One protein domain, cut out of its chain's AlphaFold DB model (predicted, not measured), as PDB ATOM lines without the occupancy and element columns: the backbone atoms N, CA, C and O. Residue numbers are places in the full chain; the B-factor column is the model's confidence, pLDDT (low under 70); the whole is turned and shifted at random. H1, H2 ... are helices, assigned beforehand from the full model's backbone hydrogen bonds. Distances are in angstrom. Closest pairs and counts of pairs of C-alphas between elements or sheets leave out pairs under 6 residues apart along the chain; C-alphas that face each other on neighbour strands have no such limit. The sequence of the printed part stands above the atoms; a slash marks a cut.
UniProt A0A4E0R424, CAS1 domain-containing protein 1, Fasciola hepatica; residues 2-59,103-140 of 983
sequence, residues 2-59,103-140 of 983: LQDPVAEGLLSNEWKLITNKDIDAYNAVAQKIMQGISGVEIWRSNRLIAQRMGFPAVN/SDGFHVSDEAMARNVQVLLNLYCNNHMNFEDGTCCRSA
ATOM      1  N   LEU A   2     175.092 177.569 214.322       75.12
ATOM      2  CA  LEU A   2     175.325 178.741 213.462       75.12
ATOM      3  C   LEU A   2     176.517 179.553 214.006       75.12
ATOM      4  O   LEU A   2     176.924 179.322 215.144       75.12
ATOM      5  N   GLN A   3     177.088 180.458 213.208       76.19
ATOM      6  CA  GLN A   3     178.157 181.347 213.672       76.19
ATOM      7  C   GLN A   3     177.623 182.366 214.686       76.19
ATOM      8  O   GLN A   3     176.545 182.938 214.495       76.19
ATOM      9  N   ASP A   4     178.399 182.588 215.743       75.00
ATOM     10  CA  ASP A   4     178.098 183.541 216.809       75.00
ATOM     11  C   ASP A   4     178.406 184.991 216.373       75.00
ATOM     12  O   ASP A   4     179.221 185.203 215.471       75.00
ATOM     13  N   PRO A   5     177.739 186.005 216.961       75.81
ATOM     14  CA  PRO A   5     177.980 187.408 216.622       75.81
ATOM     15  C   PRO A   5     179.377 187.870 217.063       75.81
ATOM     16  O   PRO A   5     179.871 187.435 218.099       75.81
ATOM     17  N   VAL A   6     179.968 188.819 216.333       76.56
ATOM     18  CA  VAL A   6     181.278 189.427 216.649       76.56
ATOM     19  C   VAL A   6     181.128 190.837 217.218       76.56
ATOM     20  O   VAL A   6     180.177 191.556 216.902       76.56
ATOM     21  N   ALA A   7     182.074 191.283 218.041       72.75
ATOM     22  CA  ALA A   7     182.099 192.654 218.544       72.75
ATOM     23  C   ALA A   7     182.883 193.566 217.581       72.75
ATOM     24  O   ALA A   7     184.048 193.867 217.819       72.75
ATOM     25  N   GLU A   8     182.232 194.021 216.503       74.38
ATOM     26  CA  GLU A   8     182.824 194.797 215.388       74.38
ATOM     27  C   GLU A   8     183.797 195.915 215.815       74.38
ATOM     28  O   GLU A   8     184.865 196.071 215.227       74.38
ATOM     29  N   GLY A   9     183.464 196.671 216.869       69.94
ATOM     30  CA  GLY A   9     184.300 197.764 217.387       69.94
ATOM     31  C   GLY A   9     185.586 197.336 218.114       69.94
ATOM     32  O   GLY A   9     186.427 198.188 218.387       69.94
ATOM     33  N   LEU A  10     185.741 196.044 218.424       70.62
ATOM     34  CA  LEU A  10     186.915 195.448 219.076       70.62
ATOM     35  C   LEU A  10     187.765 194.594 218.117       70.62
ATOM     36  O   LEU A  10     188.845 194.154 218.504       70.62
ATOM     37  N   LEU A  11     187.316 194.382 216.873       72.44
ATOM     38  CA  LEU A  11     188.067 193.612 215.879       72.44
ATOM     39  C   LEU A  11     189.373 194.322 215.489       72.44
ATOM     40  O   LEU A  11     189.406 195.534 215.237       72.44
ATOM     41  N   SER A  12     190.456 193.550 215.387       77.19
ATOM     42  CA  SER A  12     191.739 194.032 214.873       77.19
ATOM     43  C   SER A  12     191.638 194.404 213.384       77.19
ATOM     44  O   SER A  12     190.735 193.970 212.669       77.19
ATOM     45  N   ASN A  13     192.551 195.257 212.904       77.38
ATOM     46  CA  ASN A  13     192.418 195.920 211.596       77.38
ATOM     47  C   ASN A  13     192.281 194.960 210.399       77.38
ATOM     48  O   ASN A  13     191.604 195.307 209.438       77.38
ATOM     49  N   GLU A  14     192.874 193.769 210.476       79.44
ATOM     50  CA  GLU A  14     192.776 192.707 209.463       79.44
ATOM     51  C   GLU A  14     191.346 192.155 209.308       79.44
ATOM     52  O   GLU A  14     190.957 191.728 208.224       79.44
ATOM     53  N   TRP A  15     190.548 192.191 210.381       74.56
ATOM     54  CA  TRP A  15     189.263 191.492 210.485       74.56
ATOM     55  C   TRP A  15     188.049 192.425 210.543       74.56
ATOM     56  O   TRP A  15     186.916 191.954 210.510       74.56
ATOM     57  N   LYS A  16     188.259 193.751 210.531       75.44
ATOM     58  CA  LYS A  16     187.197 194.779 210.453       75.44
ATOM     59  C   LYS A  16     186.293 194.684 209.214       75.44
ATOM     60  O   LYS A  16     185.282 195.374 209.151       75.44
ATOM     61  N   LEU A  17     186.654 193.851 208.239       81.25
ATOM     62  CA  LEU A  17     185.819 193.507 207.086       81.25
ATOM     63  C   LEU A  17     184.659 192.555 207.437       81.25
ATOM     64  O   LEU A  17     183.728 192.438 206.647       81.25
ATOM     65  N   ILE A  18     184.695 191.878 208.592       78.44
ATOM     66  CA  ILE A  18     183.620 190.984 209.039       78.44
ATOM     67  C   ILE A  18     182.589 191.785 209.839       78.44
ATOM     68  O   ILE A  18     182.856 192.192 210.970       78.44
ATOM     69  N   THR A  19     181.386 191.957 209.285       80.75
ATOM     70  CA  THR A  19     180.245 192.526 210.020       80.75
ATOM     71  C   THR A  19     179.260 191.444 210.466       80.75
ATOM     72  O   THR A  19     179.123 190.388 209.842       80.75
ATOM     73  N   ASN A  20     178.482 191.725 211.512       77.81
ATOM     74  CA  ASN A  20     177.393 190.852 211.951       77.81
ATOM     75  C   ASN A  20     176.309 190.666 210.883       77.81
ATOM     76  O   ASN A  20     175.612 189.655 210.912       77.81
ATOM     77  N   LYS A  21     176.164 191.617 209.952       81.81
ATOM     78  CA  LYS A  21     175.227 191.533 208.825       81.81
ATOM     79  C   LYS A  21     175.658 190.457 207.826       81.81
ATOM     80  O   LYS A  21     174.808 189.728 207.321       81.81
ATOM     81  N   ASP A  22     176.959 190.333 207.578       84.56
ATOM     82  CA  ASP A  22     177.510 189.322 206.670       84.56
ATOM     83  C   ASP A  22     177.478 187.933 207.324       84.56
ATOM     84  O   ASP A  22     177.099 186.956 206.676       84.56
ATOM     85  N   ILE A  23     177.747 187.858 208.635       83.19
ATOM     86  CA  ILE A  23     177.539 186.647 209.448       83.19
ATOM     87  C   ILE A  23     176.061 186.221 209.436       83.19
ATOM     88  O   ILE A  23     175.766 185.042 209.249       83.19
ATOM     89  N   ASP A  24     175.110 187.150 209.587       83.00
ATOM     90  CA  ASP A  24     173.675 186.837 209.521       83.00
ATOM     91  C   ASP A  24     173.244 186.373 208.122       83.00
ATOM     92  O   ASP A  24     172.462 185.427 208.007       83.00
ATOM     93  N   ALA A  25     173.778 186.977 207.056       85.38
ATOM     94  CA  ALA A  25     173.533 186.537 205.685       85.38
ATOM     95  C   ALA A  25     174.093 185.125 205.432       85.38
ATOM     96  O   ALA A  25     173.387 184.266 204.895       85.38
ATOM     97  N   TYR A  26     175.323 184.852 205.879       87.19
ATOM     98  CA  TYR A  26     175.941 183.527 205.816       87.19
ATOM     99  C   TYR A  26     175.131 182.490 206.607       87.19
ATOM    100  O   TYR A  26     174.778 181.438 206.074       87.19
ATOM    101  N   ASN A  27     174.749 182.813 207.846       86.81
ATOM    102  CA  ASN A  27     173.913 181.969 208.697       86.81
ATOM    103  C   ASN A  27     172.535 181.689 208.075       86.81
ATOM    104  O   ASN A  27     172.044 180.566 208.173       86.81
ATOM    105  N   ALA A  28     171.915 182.666 207.407       85.25
ATOM    106  CA  ALA A  28     170.638 182.483 206.719       85.25
ATOM    107  C   ALA A  28     170.757 181.542 205.505       85.25
ATOM    108  O   ALA A  28     169.895 180.681 205.310       85.25
ATOM    109  N   VAL A  29     171.834 181.653 204.718       89.56
ATOM    110  CA  VAL A  29     172.125 180.735 203.602       89.56
ATOM    111  C   VAL A  29     172.439 179.330 204.119       89.56
ATOM    112  O   VAL A  29     171.832 178.362 203.658       89.56
ATOM    113  N   ALA A  30     173.314 179.211 205.121       87.12
ATOM    114  CA  ALA A  30     173.658 177.942 205.756       87.12
ATOM    115  C   ALA A  30     172.418 177.257 206.350       87.12
ATOM    116  O   ALA A  30     172.202 176.071 206.114       87.12
ATOM    117  N   GLN A  31     171.548 178.005 207.039       84.25
ATOM    118  CA  GLN A  31     170.270 177.488 207.524       84.25
ATOM    119  C   GLN A  31     169.399 176.984 206.365       84.25
ATOM    120  O   GLN A  31     168.912 175.860 206.435       84.25
ATOM    121  N   LYS A  32     169.213 177.775 205.299       86.25
ATOM    122  CA  LYS A  32     168.361 177.398 204.158       86.25
ATOM    123  C   LYS A  32     168.828 176.102 203.483       86.25
ATOM    124  O   LYS A  32     167.989 175.297 203.094       86.25
ATOM    125  N   ILE A  33     170.141 175.890 203.374       88.12
ATOM    126  CA  ILE A  33     170.727 174.646 202.850       88.12
ATOM    127  C   ILE A  33     170.482 173.490 203.827       88.12
ATOM    128  O   ILE A  33     169.953 172.452 203.436       88.12
ATOM    129  N   MET A  34     170.811 173.678 205.108       84.44
ATOM    130  CA  MET A  34     170.703 172.634 206.132       84.44
ATOM    131  C   MET A  34     169.250 172.207 206.401       84.44
ATOM    132  O   MET A  34     169.014 171.044 206.707       84.44
ATOM    133  N   GLN A  35     168.263 173.096 206.216       82.62
ATOM    134  CA  GLN A  35     166.831 172.756 206.284       82.62
ATOM    135  C   GLN A  35     166.378 171.806 205.161       82.62
ATOM    136  O   GLN A  35     165.335 171.173 205.297       82.62
ATOM    137  N   GLY A  36     167.139 171.695 204.066       83.31
ATOM    138  CA  GLY A  36     166.899 170.717 203.002       83.31
ATOM    139  C   GLY A  36     167.456 169.318 203.296       83.31
ATOM    140  O   GLY A  36     167.227 168.406 202.505       83.31
ATOM    141  N   ILE A  37     168.187 169.131 204.403       87.44
ATOM    142  CA  ILE A  37     168.817 167.858 204.771       87.44
ATOM    143  C   ILE A  37     168.003 167.201 205.891       87.44
ATOM    144  O   ILE A  37     167.872 167.737 206.993       87.44
ATOM    145  N   SER A  38     167.461 166.013 205.625       79.94
ATOM    146  CA  SER A  38     166.681 165.264 206.611       79.94
ATOM    147  C   SER A  38     167.535 164.856 207.820       79.94
ATOM    148  O   SER A  38     168.652 164.362 207.686       79.94
ATOM    149  N   GLY A  39     166.997 165.070 209.025       77.06
ATOM    150  CA  GLY A  39     167.668 164.748 210.291       77.06
ATOM    151  C   GLY A  39     168.612 165.825 210.843       77.06
ATOM    152  O   GLY A  39     169.204 165.603 211.897       77.06
ATOM    153  N   VAL A  40     168.750 166.988 210.192       79.06
ATOM    154  CA  VAL A  40     169.590 168.094 210.689       79.06
ATOM    155  C   VAL A  40     168.772 169.075 211.538       79.06
ATOM    156  O   VAL A  40     167.934 169.817 211.031       79.06
ATOM    157  N   GLU A  41     169.049 169.123 212.842       69.81
ATOM    158  CA  GLU A  41     168.461 170.103 213.763       69.81
ATOM    159  C   GLU A  41     169.268 171.417 213.764       69.81
ATOM    160  O   GLU A  41     170.490 171.416 213.939       69.81
ATOM    161  N   ILE A  42     168.592 172.561 213.585       73.81
ATOM    162  CA  ILE A  42     169.250 173.872 213.467       73.81
ATOM    163  C   ILE A  42     168.849 174.798 214.609       73.81
ATOM    164  O   ILE A  42     167.680 175.099 214.839       73.81
ATOM    165  N   TRP A  43     169.874 175.310 215.280       66.00
ATOM    166  CA  TRP A  43     169.772 176.074 216.509       66.00
ATOM    167  C   TRP A  43     170.021 177.567 216.265       66.00
ATOM    168  O   TRP A  43     171.029 177.936 215.663       66.00
ATOM    169  N   ARG A  44     169.124 178.425 216.771       66.25
ATOM    170  CA  ARG A  44     169.178 179.898 216.622       66.25
ATOM    171  C   ARG A  44     169.432 180.659 217.937       66.25
ATOM    172  O   ARG A  44     169.474 181.885 217.941       66.25
ATOM    173  N   SER A  45     169.554 179.955 219.062       66.19
ATOM    174  CA  SER A  45     169.579 180.546 220.409       66.19
ATOM    175  C   SER A  45     170.876 181.284 220.756       66.19
ATOM    176  O   SER A  45     170.805 182.276 221.482       66.19
ATOM    177  N   ASN A  46     172.033 180.848 220.240       67.44
ATOM    178  CA  ASN A  46     173.344 181.384 220.626       67.44
ATOM    179  C   ASN A  46     173.425 182.915 220.569       67.44
ATOM    180  O   ASN A  46     173.853 183.538 221.534       67.44
ATOM    181  N   ARG A  47     172.987 183.528 219.459       70.44
ATOM    182  CA  ARG A  47     173.066 184.984 219.253       70.44
ATOM    183  C   ARG A  47     172.289 185.752 220.325       70.44
ATOM    184  O   ARG A  47     172.798 186.735 220.852       70.44
ATOM    185  N   LEU A  48     171.108 185.258 220.706       66.62
ATOM    186  CA  LEU A  48     170.288 185.835 221.778       66.62
ATOM    187  C   LEU A  48     170.913 185.618 223.166       66.62
ATOM    188  O   LEU A  48     170.805 186.490 224.027       66.62
ATOM    189  N   ILE A  49     171.575 184.477 223.390       68.81
ATOM    190  CA  ILE A  49     172.309 184.197 224.633       68.81
ATOM    191  C   ILE A  49     173.510 185.140 224.746       68.81
ATOM    192  O   ILE A  49     173.625 185.844 225.744       68.81
ATOM    193  N   ALA A  50     174.343 185.236 223.708       65.88
ATOM    194  CA  ALA A  50     175.478 186.151 223.655       65.88
ATOM    195  C   ALA A  50     175.029 187.607 223.883       65.88
ATOM    196  O   ALA A  50     175.536 188.262 224.793       65.88
ATOM    197  N   GLN A  51     174.027 188.090 223.136       64.88
ATOM    198  CA  GLN A  51     173.487 189.451 223.278       64.88
ATOM    199  C   GLN A  51     172.954 189.742 224.690       64.88
ATOM    200  O   GLN A  51     173.164 190.828 225.225       64.88
ATOM    201  N   ARG A  52     172.296 188.770 225.336       63.47
ATOM    202  CA  ARG A  52     171.776 188.927 226.705       63.47
ATOM    203  C   ARG A  52     172.865 188.866 227.782       63.47
ATOM    204  O   ARG A  52     172.675 189.427 228.857       63.47
ATOM    205  N   MET A  53     173.979 188.194 227.497       62.25
ATOM    206  CA  MET A  53     175.124 188.020 228.400       62.25
ATOM    207  C   MET A  53     176.271 189.016 228.130       62.25
ATOM    208  O   MET A  53     177.346 188.884 228.713       62.25
ATOM    209  N   GLY A  54     176.050 190.026 227.277       54.69
ATOM    210  CA  GLY A  54     176.931 191.188 227.129       54.69
ATOM    211  C   GLY A  54     177.627 191.356 225.774       54.69
ATOM    212  O   GLY A  54     178.283 192.381 225.581       54.69
ATOM    213  N   PHE A  55     177.461 190.444 224.807       54.78
ATOM    214  CA  PHE A  55     177.758 190.808 223.412       54.78
ATOM    215  C   PHE A  55     176.813 191.934 222.959       54.78
ATOM    216  O   PHE A  55     175.703 192.048 223.487       54.78
ATOM    217  N   PRO A  56     177.225 192.820 222.035       50.53
ATOM    218  CA  PRO A  56     176.703 194.181 222.087       50.53
ATOM    219  C   PRO A  56     175.245 194.335 221.626       50.53
ATOM    220  O   PRO A  56     174.946 194.415 220.439       50.53
ATOM    221  N   ALA A  57     174.359 194.519 222.603       40.91
ATOM    222  CA  ALA A  57     173.258 195.484 222.526       40.91
ATOM    223  C   ALA A  57     173.605 196.784 223.297       40.91
ATOM    224  O   ALA A  57     172.725 197.540 223.703       40.91
ATOM    225  N   VAL A  58     174.900 197.024 223.547       45.44
ATOM    226  CA  VAL A  58     175.421 198.181 224.291       45.44
ATOM    227  C   VAL A  58     175.435 199.414 223.388       45.44
ATOM    228  O   VAL A  58     176.014 199.394 222.302       45.44
ATOM    229  N   ASN A  59     174.828 200.512 223.847       42.34
ATOM    230  CA  ASN A  59     174.864 201.794 223.148       42.34
ATOM    231  C   ASN A  59     176.250 202.451 223.313       42.34
ATOM    232  O   ASN A  59     176.504 203.176 224.273       42.34
ATOM    233  N   SER A 103     188.590 190.469 225.075       57.75
ATOM    234  CA  SER A 103     189.982 190.816 224.753       57.75
ATOM    235  C   SER A 103     190.315 190.845 223.259       57.75
ATOM    236  O   SER A 103     191.331 191.428 222.894       57.75
ATOM    237  N   ASP A 104     189.498 190.211 222.413       67.19
ATOM    238  CA  ASP A 104     189.771 190.025 220.977       67.19
ATOM    239  C   ASP A 104     188.585 190.345 220.042       67.19
ATOM    240  O   ASP A 104     188.759 190.418 218.829       67.19
ATOM    241  N   GLY A 105     187.381 190.539 220.590       66.25
ATOM    242  CA  GLY A 105     186.156 190.790 219.825       66.25
ATOM    243  C   GLY A 105     185.544 189.572 219.113       66.25
ATOM    244  O   GLY A 105     184.473 189.714 218.518       66.25
ATOM    245  N   PHE A 106     186.166 188.392 219.205       68.88
ATOM    246  CA  PHE A 106     185.719 187.147 218.570       68.88
ATOM    247  C   PHE A 106     185.074 186.172 219.552       68.88
ATOM    248  O   PHE A 106     184.023 185.607 219.254       68.88
ATOM    249  N   HIS A 107     185.706 185.929 220.701       70.19
ATOM    250  CA  HIS A 107     185.298 184.828 221.568       70.19
ATOM    251  C   HIS A 107     184.107 185.205 222.449       70.19
ATOM    252  O   HIS A 107     184.146 186.164 223.223       70.19
ATOM    253  N   VAL A 108     183.041 184.405 222.358       68.88
ATOM    254  CA  VAL A 108     181.893 184.479 223.267       68.88
ATOM    255  C   VAL A 108     182.379 184.285 224.706       68.88
ATOM    256  O   VAL A 108     183.104 183.336 224.990       68.88
ATOM    257  N   SER A 109     181.987 185.191 225.609       68.69
ATOM    258  CA  SER A 109     182.490 185.221 226.990       68.69
ATOM    259  C   SER A 109     182.264 183.894 227.718       68.69
ATOM    260  O   SER A 109     181.248 183.234 227.495       68.69
ATOM    261  N   ASP A 110     183.169 183.523 228.632       70.44
ATOM    262  CA  ASP A 110     183.144 182.224 229.330       70.44
ATOM    263  C   ASP A 110     181.771 181.870 229.919       70.44
ATOM    264  O   ASP A 110     181.326 180.725 229.824       70.44
ATOM    265  N   GLU A 111     181.053 182.848 230.490       69.19
ATOM    266  CA  GLU A 111     179.712 182.599 231.021       69.19
ATOM    267  C   GLU A 111     178.695 182.305 229.905       69.19
ATOM    268  O   GLU A 111     177.910 181.368 230.027       69.19
ATOM    269  N   ALA A 112     178.715 183.056 228.802       71.69
ATOM    270  CA  ALA A 112     177.826 182.833 227.664       71.69
ATOM    271  C   ALA A 112     178.143 181.513 226.933       71.69
ATOM    272  O   ALA A 112     177.220 180.769 226.595       71.69
ATOM    273  N   MET A 113     179.425 181.161 226.791       75.75
ATOM    274  CA  MET A 113     179.865 179.850 226.307       75.75
ATOM    275  C   MET A 113     179.358 178.733 227.230       75.75
ATOM    276  O   MET A 113     178.763 177.764 226.753       75.75
ATOM    277  N   ALA A 114     179.487 178.889 228.552       74.50
ATOM    278  CA  ALA A 114     178.949 177.935 229.519       74.50
ATOM    279  C   ALA A 114     177.416 177.807 229.432       74.50
ATOM    280  O   ALA A 114     176.899 176.696 229.549       74.50
ATOM    281  N   ARG A 115     176.669 178.894 229.162       73.50
ATOM    282  CA  ARG A 115     175.217 178.820 228.892       73.50
ATOM    283  C   ARG A 115     174.907 178.071 227.590       73.50
ATOM    284  O   ARG A 115     174.005 177.236 227.603       73.50
ATOM    285  N   ASN A 116     175.648 178.311 226.506       75.25
ATOM    286  CA  ASN A 116     175.469 177.600 225.233       75.25
ATOM    287  C   ASN A 116     175.726 176.088 225.393       75.25
ATOM    288  O   ASN A 116     174.888 175.276 224.999       75.25
ATOM    289  N   VAL A 117     176.827 175.702 226.051       79.06
ATOM    290  CA  VAL A 117     177.155 174.296 226.361       79.06
ATOM    291  C   VAL A 117     176.092 173.664 227.266       79.06
ATOM    292  O   VAL A 117     175.614 172.567 226.980       79.06
ATOM    293  N   GLN A 118     175.661 174.368 228.319       77.38
ATOM    294  CA  GLN A 118     174.599 173.914 229.219       77.38
ATOM    295  C   GLN A 118     173.292 173.631 228.464       77.38
ATOM    296  O   GLN A 118     172.652 172.617 228.729       77.38
ATOM    297  N   VAL A 119     172.902 174.502 227.527       75.75
ATOM    298  CA  VAL A 119     171.691 174.364 226.702       75.75
ATOM    299  C   VAL A 119     171.801 173.205 225.701       75.75
ATOM    300  O   VAL A 119     170.853 172.431 225.575       75.75
ATOM    301  N   LEU A 120     172.954 173.032 225.047       75.94
ATOM    302  CA  LEU A 120     173.186 171.942 224.093       75.94
ATOM    303  C   LEU A 120     173.148 170.563 224.776       75.94
ATOM    304  O   LEU A 120     172.443 169.662 224.321       75.94
ATOM    305  N   LEU A 121     173.850 170.423 225.908       76.56
ATOM    306  CA  LEU A 121     173.810 169.218 226.746       76.56
ATOM    307  C   LEU A 121     172.383 168.918 227.223       76.56
ATOM    308  O   LEU A 121     171.934 167.773 227.157       76.56
ATOM    309  N   ASN A 122     171.660 169.957 227.654       75.50
ATOM    310  CA  ASN A 122     170.288 169.833 228.126       75.50
ATOM    311  C   ASN A 122     169.340 169.272 227.061       75.50
ATOM    312  O   ASN A 122     168.542 168.418 227.419       75.50
ATOM    313  N   LEU A 123     169.403 169.689 225.789       74.44
ATOM    314  CA  LEU A 123     168.505 169.128 224.766       74.44
ATOM    315  C   LEU A 123     168.868 167.684 224.415       74.44
ATOM    316  O   LEU A 123     167.988 166.828 224.430       74.44
ATOM    317  N   TYR A 124     170.154 167.390 224.186       76.19
ATOM    318  CA  TYR A 124     170.600 166.026 223.875       76.19
ATOM    319  C   TYR A 124     170.141 165.018 224.941       76.19
ATOM    320  O   TYR A 124     169.585 163.968 224.624       76.19
ATOM    321  N   CYS A 125     170.336 165.354 226.217       73.00
ATOM    322  CA  CYS A 125     169.996 164.462 227.317       73.00
ATOM    323  C   CYS A 125     168.515 164.559 227.750       73.00
ATOM    324  O   CYS A 125     167.963 163.540 228.169       73.00
ATOM    325  N   ASN A 126     167.812 165.687 227.560       73.62
ATOM    326  CA  ASN A 126     166.350 165.723 227.724       73.62
ATOM    327  C   ASN A 126     165.657 164.825 226.692       73.62
ATOM    328  O   ASN A 126     164.778 164.067 227.088       73.62
ATOM    329  N   ASN A 127     166.101 164.821 225.429       69.19
ATOM    330  CA  ASN A 127     165.569 163.943 224.376       69.19
ATOM    331  C   ASN A 127     165.759 162.442 224.673       69.19
ATOM    332  O   ASN A 127     165.085 161.607 224.073       69.19
ATOM    333  N   HIS A 128     166.673 162.083 225.583       65.50
ATOM    334  CA  HIS A 128     166.903 160.698 226.001       65.50
ATOM    335  C   HIS A 128     166.216 160.341 227.330       65.50
ATOM    336  O   HIS A 128     165.765 159.214 227.513       65.50
ATOM    337  N   MET A 129     166.129 161.293 228.266       62.78
ATOM    338  CA  MET A 129     165.638 161.059 229.630       62.78
ATOM    339  C   MET A 129     164.178 161.481 229.862       62.78
ATOM    340  O   MET A 129     163.575 161.027 230.833       62.78
ATOM    341  N   ASN A 130     163.617 162.351 229.012       58.41
ATOM    342  CA  ASN A 130     162.252 162.891 229.094       58.41
ATOM    343  C   ASN A 130     161.866 163.382 230.505       58.41
ATOM    344  O   ASN A 130     160.909 162.904 231.116       58.41
ATOM    345  N   PHE A 131     162.635 164.335 231.044       58.38
ATOM    346  CA  PHE A 131     162.274 165.039 232.279       58.38
ATOM    347  C   PHE A 131     161.094 165.986 232.031       58.38
ATOM    348  O   PHE A 131     161.192 166.885 231.201       58.38
ATOM    349  N   GLU A 132     160.003 165.811 232.781       52.09
ATOM    350  CA  GLU A 132     158.824 166.688 232.691       52.09
ATOM    351  C   GLU A 132     159.072 168.069 233.330       52.09
ATOM    352  O   GLU A 132     158.681 169.088 232.771       52.09
ATOM    353  N   ASP A 133     159.773 168.105 234.471       50.62
ATOM    354  CA  ASP A 133     159.879 169.289 235.342       50.62
ATOM    355  C   ASP A 133     161.253 170.007 235.264       50.62
ATOM    356  O   ASP A 133     161.660 170.690 236.208       50.62
ATOM    357  N   GLY A 134     162.032 169.840 234.180       54.25
ATOM    358  CA  GLY A 134     163.295 170.580 234.030       54.25
ATOM    359  C   GLY A 134     164.312 170.063 233.006       54.25
ATOM    360  O   GLY A 134     164.010 169.301 232.092       54.25
ATOM    361  N   THR A 135     165.557 170.524 233.158       58.69
ATOM    362  CA  THR A 135     166.667 170.232 232.239       58.69
ATOM    363  C   THR A 135     167.730 169.347 232.891       58.69
ATOM    364  O   THR A 135     168.284 169.708 233.934       58.69
ATOM    365  N   CYS A 136     168.040 168.211 232.273       65.00
ATOM    366  CA  CYS A 136     168.769 167.116 232.907       65.00
ATOM    367  C   CYS A 136     170.225 167.414 233.309       65.00
ATOM    368  O   CYS A 136     170.711 166.842 234.283       65.00
ATOM    369  N   CYS A 137     170.930 168.307 232.606       66.12
ATOM    370  CA  CYS A 137     172.353 168.576 232.832       66.12
ATOM    371  C   CYS A 137     172.600 169.766 233.773       66.12
ATOM    372  O   CYS A 137     173.664 170.380 233.693       66.12
ATOM    373  N   ARG A 138     171.639 170.129 234.637       63.19
ATOM    374  CA  ARG A 138     171.761 171.245 235.597       63.19
ATOM    375  C   ARG A 138     173.058 171.135 236.409       63.19
ATOM    376  O   ARG A 138     173.214 170.217 237.212       63.19
ATOM    377  N   SER A 139     173.953 172.109 236.235       58.28
ATOM    378  CA  SER A 139     175.187 172.236 237.019       58.28
ATOM    379  C   SER A 139     174.904 172.214 238.526       58.28
ATOM    380  O   SER A 139     173.965 172.876 238.984       58.28
ATOM    381  N   ALA A 140     175.729 171.505 239.301       63.31
ATOM    382  CA  ALA A 140     175.596 171.451 240.756       63.31
ATOM    383  C   ALA A 140     175.671 172.856 241.390       63.31
ATOM    384  O   ALA A 140     176.482 173.690 240.987       63.31
TER     385      ALA A 140
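What this domain is: This is residues 2 to 59 and 103 to 140 of the 983 residues of the protein "CAS1 domain-containing protein 1" of Fasciola hepatica (UniProt A0A4E0R424). Picture a loose, open frame of three helices: H1 runs along one side by itself, H3 along the other, and the short H2 packs on residues 112 to 116 of H3. The first residues, from Leu 2 to Val 6, pass through the space between H1 and H2, and after H3 the last residues fold back. The printed part has 96 residues with three named helices, H1, H2 and H3 in that order, and no named strand; the class is all helix, with 43 residues, under half, in named elements. The whole is loose, with a radius of gyration of the C-alphas of 15.8 A and spans of 48 by 37 by 21 A.

Where its parts are: Start at Leu 2; residues 2 to 19 hold no named element. Find C-alpha 20 at (177.393, 190.852, 211.951), where H1, residues 20 to 34, begins; it runs 20.3 A. Next look at residues 45 to 52 for H2, 10.7 A long. Beyond the cut, H3 takes residues 110 to 129 and runs 27.5 A to C-alpha 129 at (165.638, 161.059, 229.630).

How they stand to each other: Look first at H2 and H3, which touch; their closest C-alphas, those of Ala 50 and Ala 112, are 5.7 A apart. They run opposite ways at a shallow tilt of 34.5 degrees, only just short of steep. H1 is apart from both H2 and H3. In H1 and H2 every O i to N i+4 pair is within hydrogen-bond range, and in H3 15 of 16 are.

The domain as a whole: The C-alphas farthest apart, those of Asn 13 and Glu 132, are 49.3 A from each other. Residues 60 to 102 are not printed, and C-alphas 59 and 103 stand 18.8 A apart across this cut, which falls in the link from H2 to H3. The link from H1 to H2 is short, with 10 residues. The model's mean pLDDT over the printed residues is 71.6; 39 of them are under 70, among them residues 48 to 59 and 127 to 140.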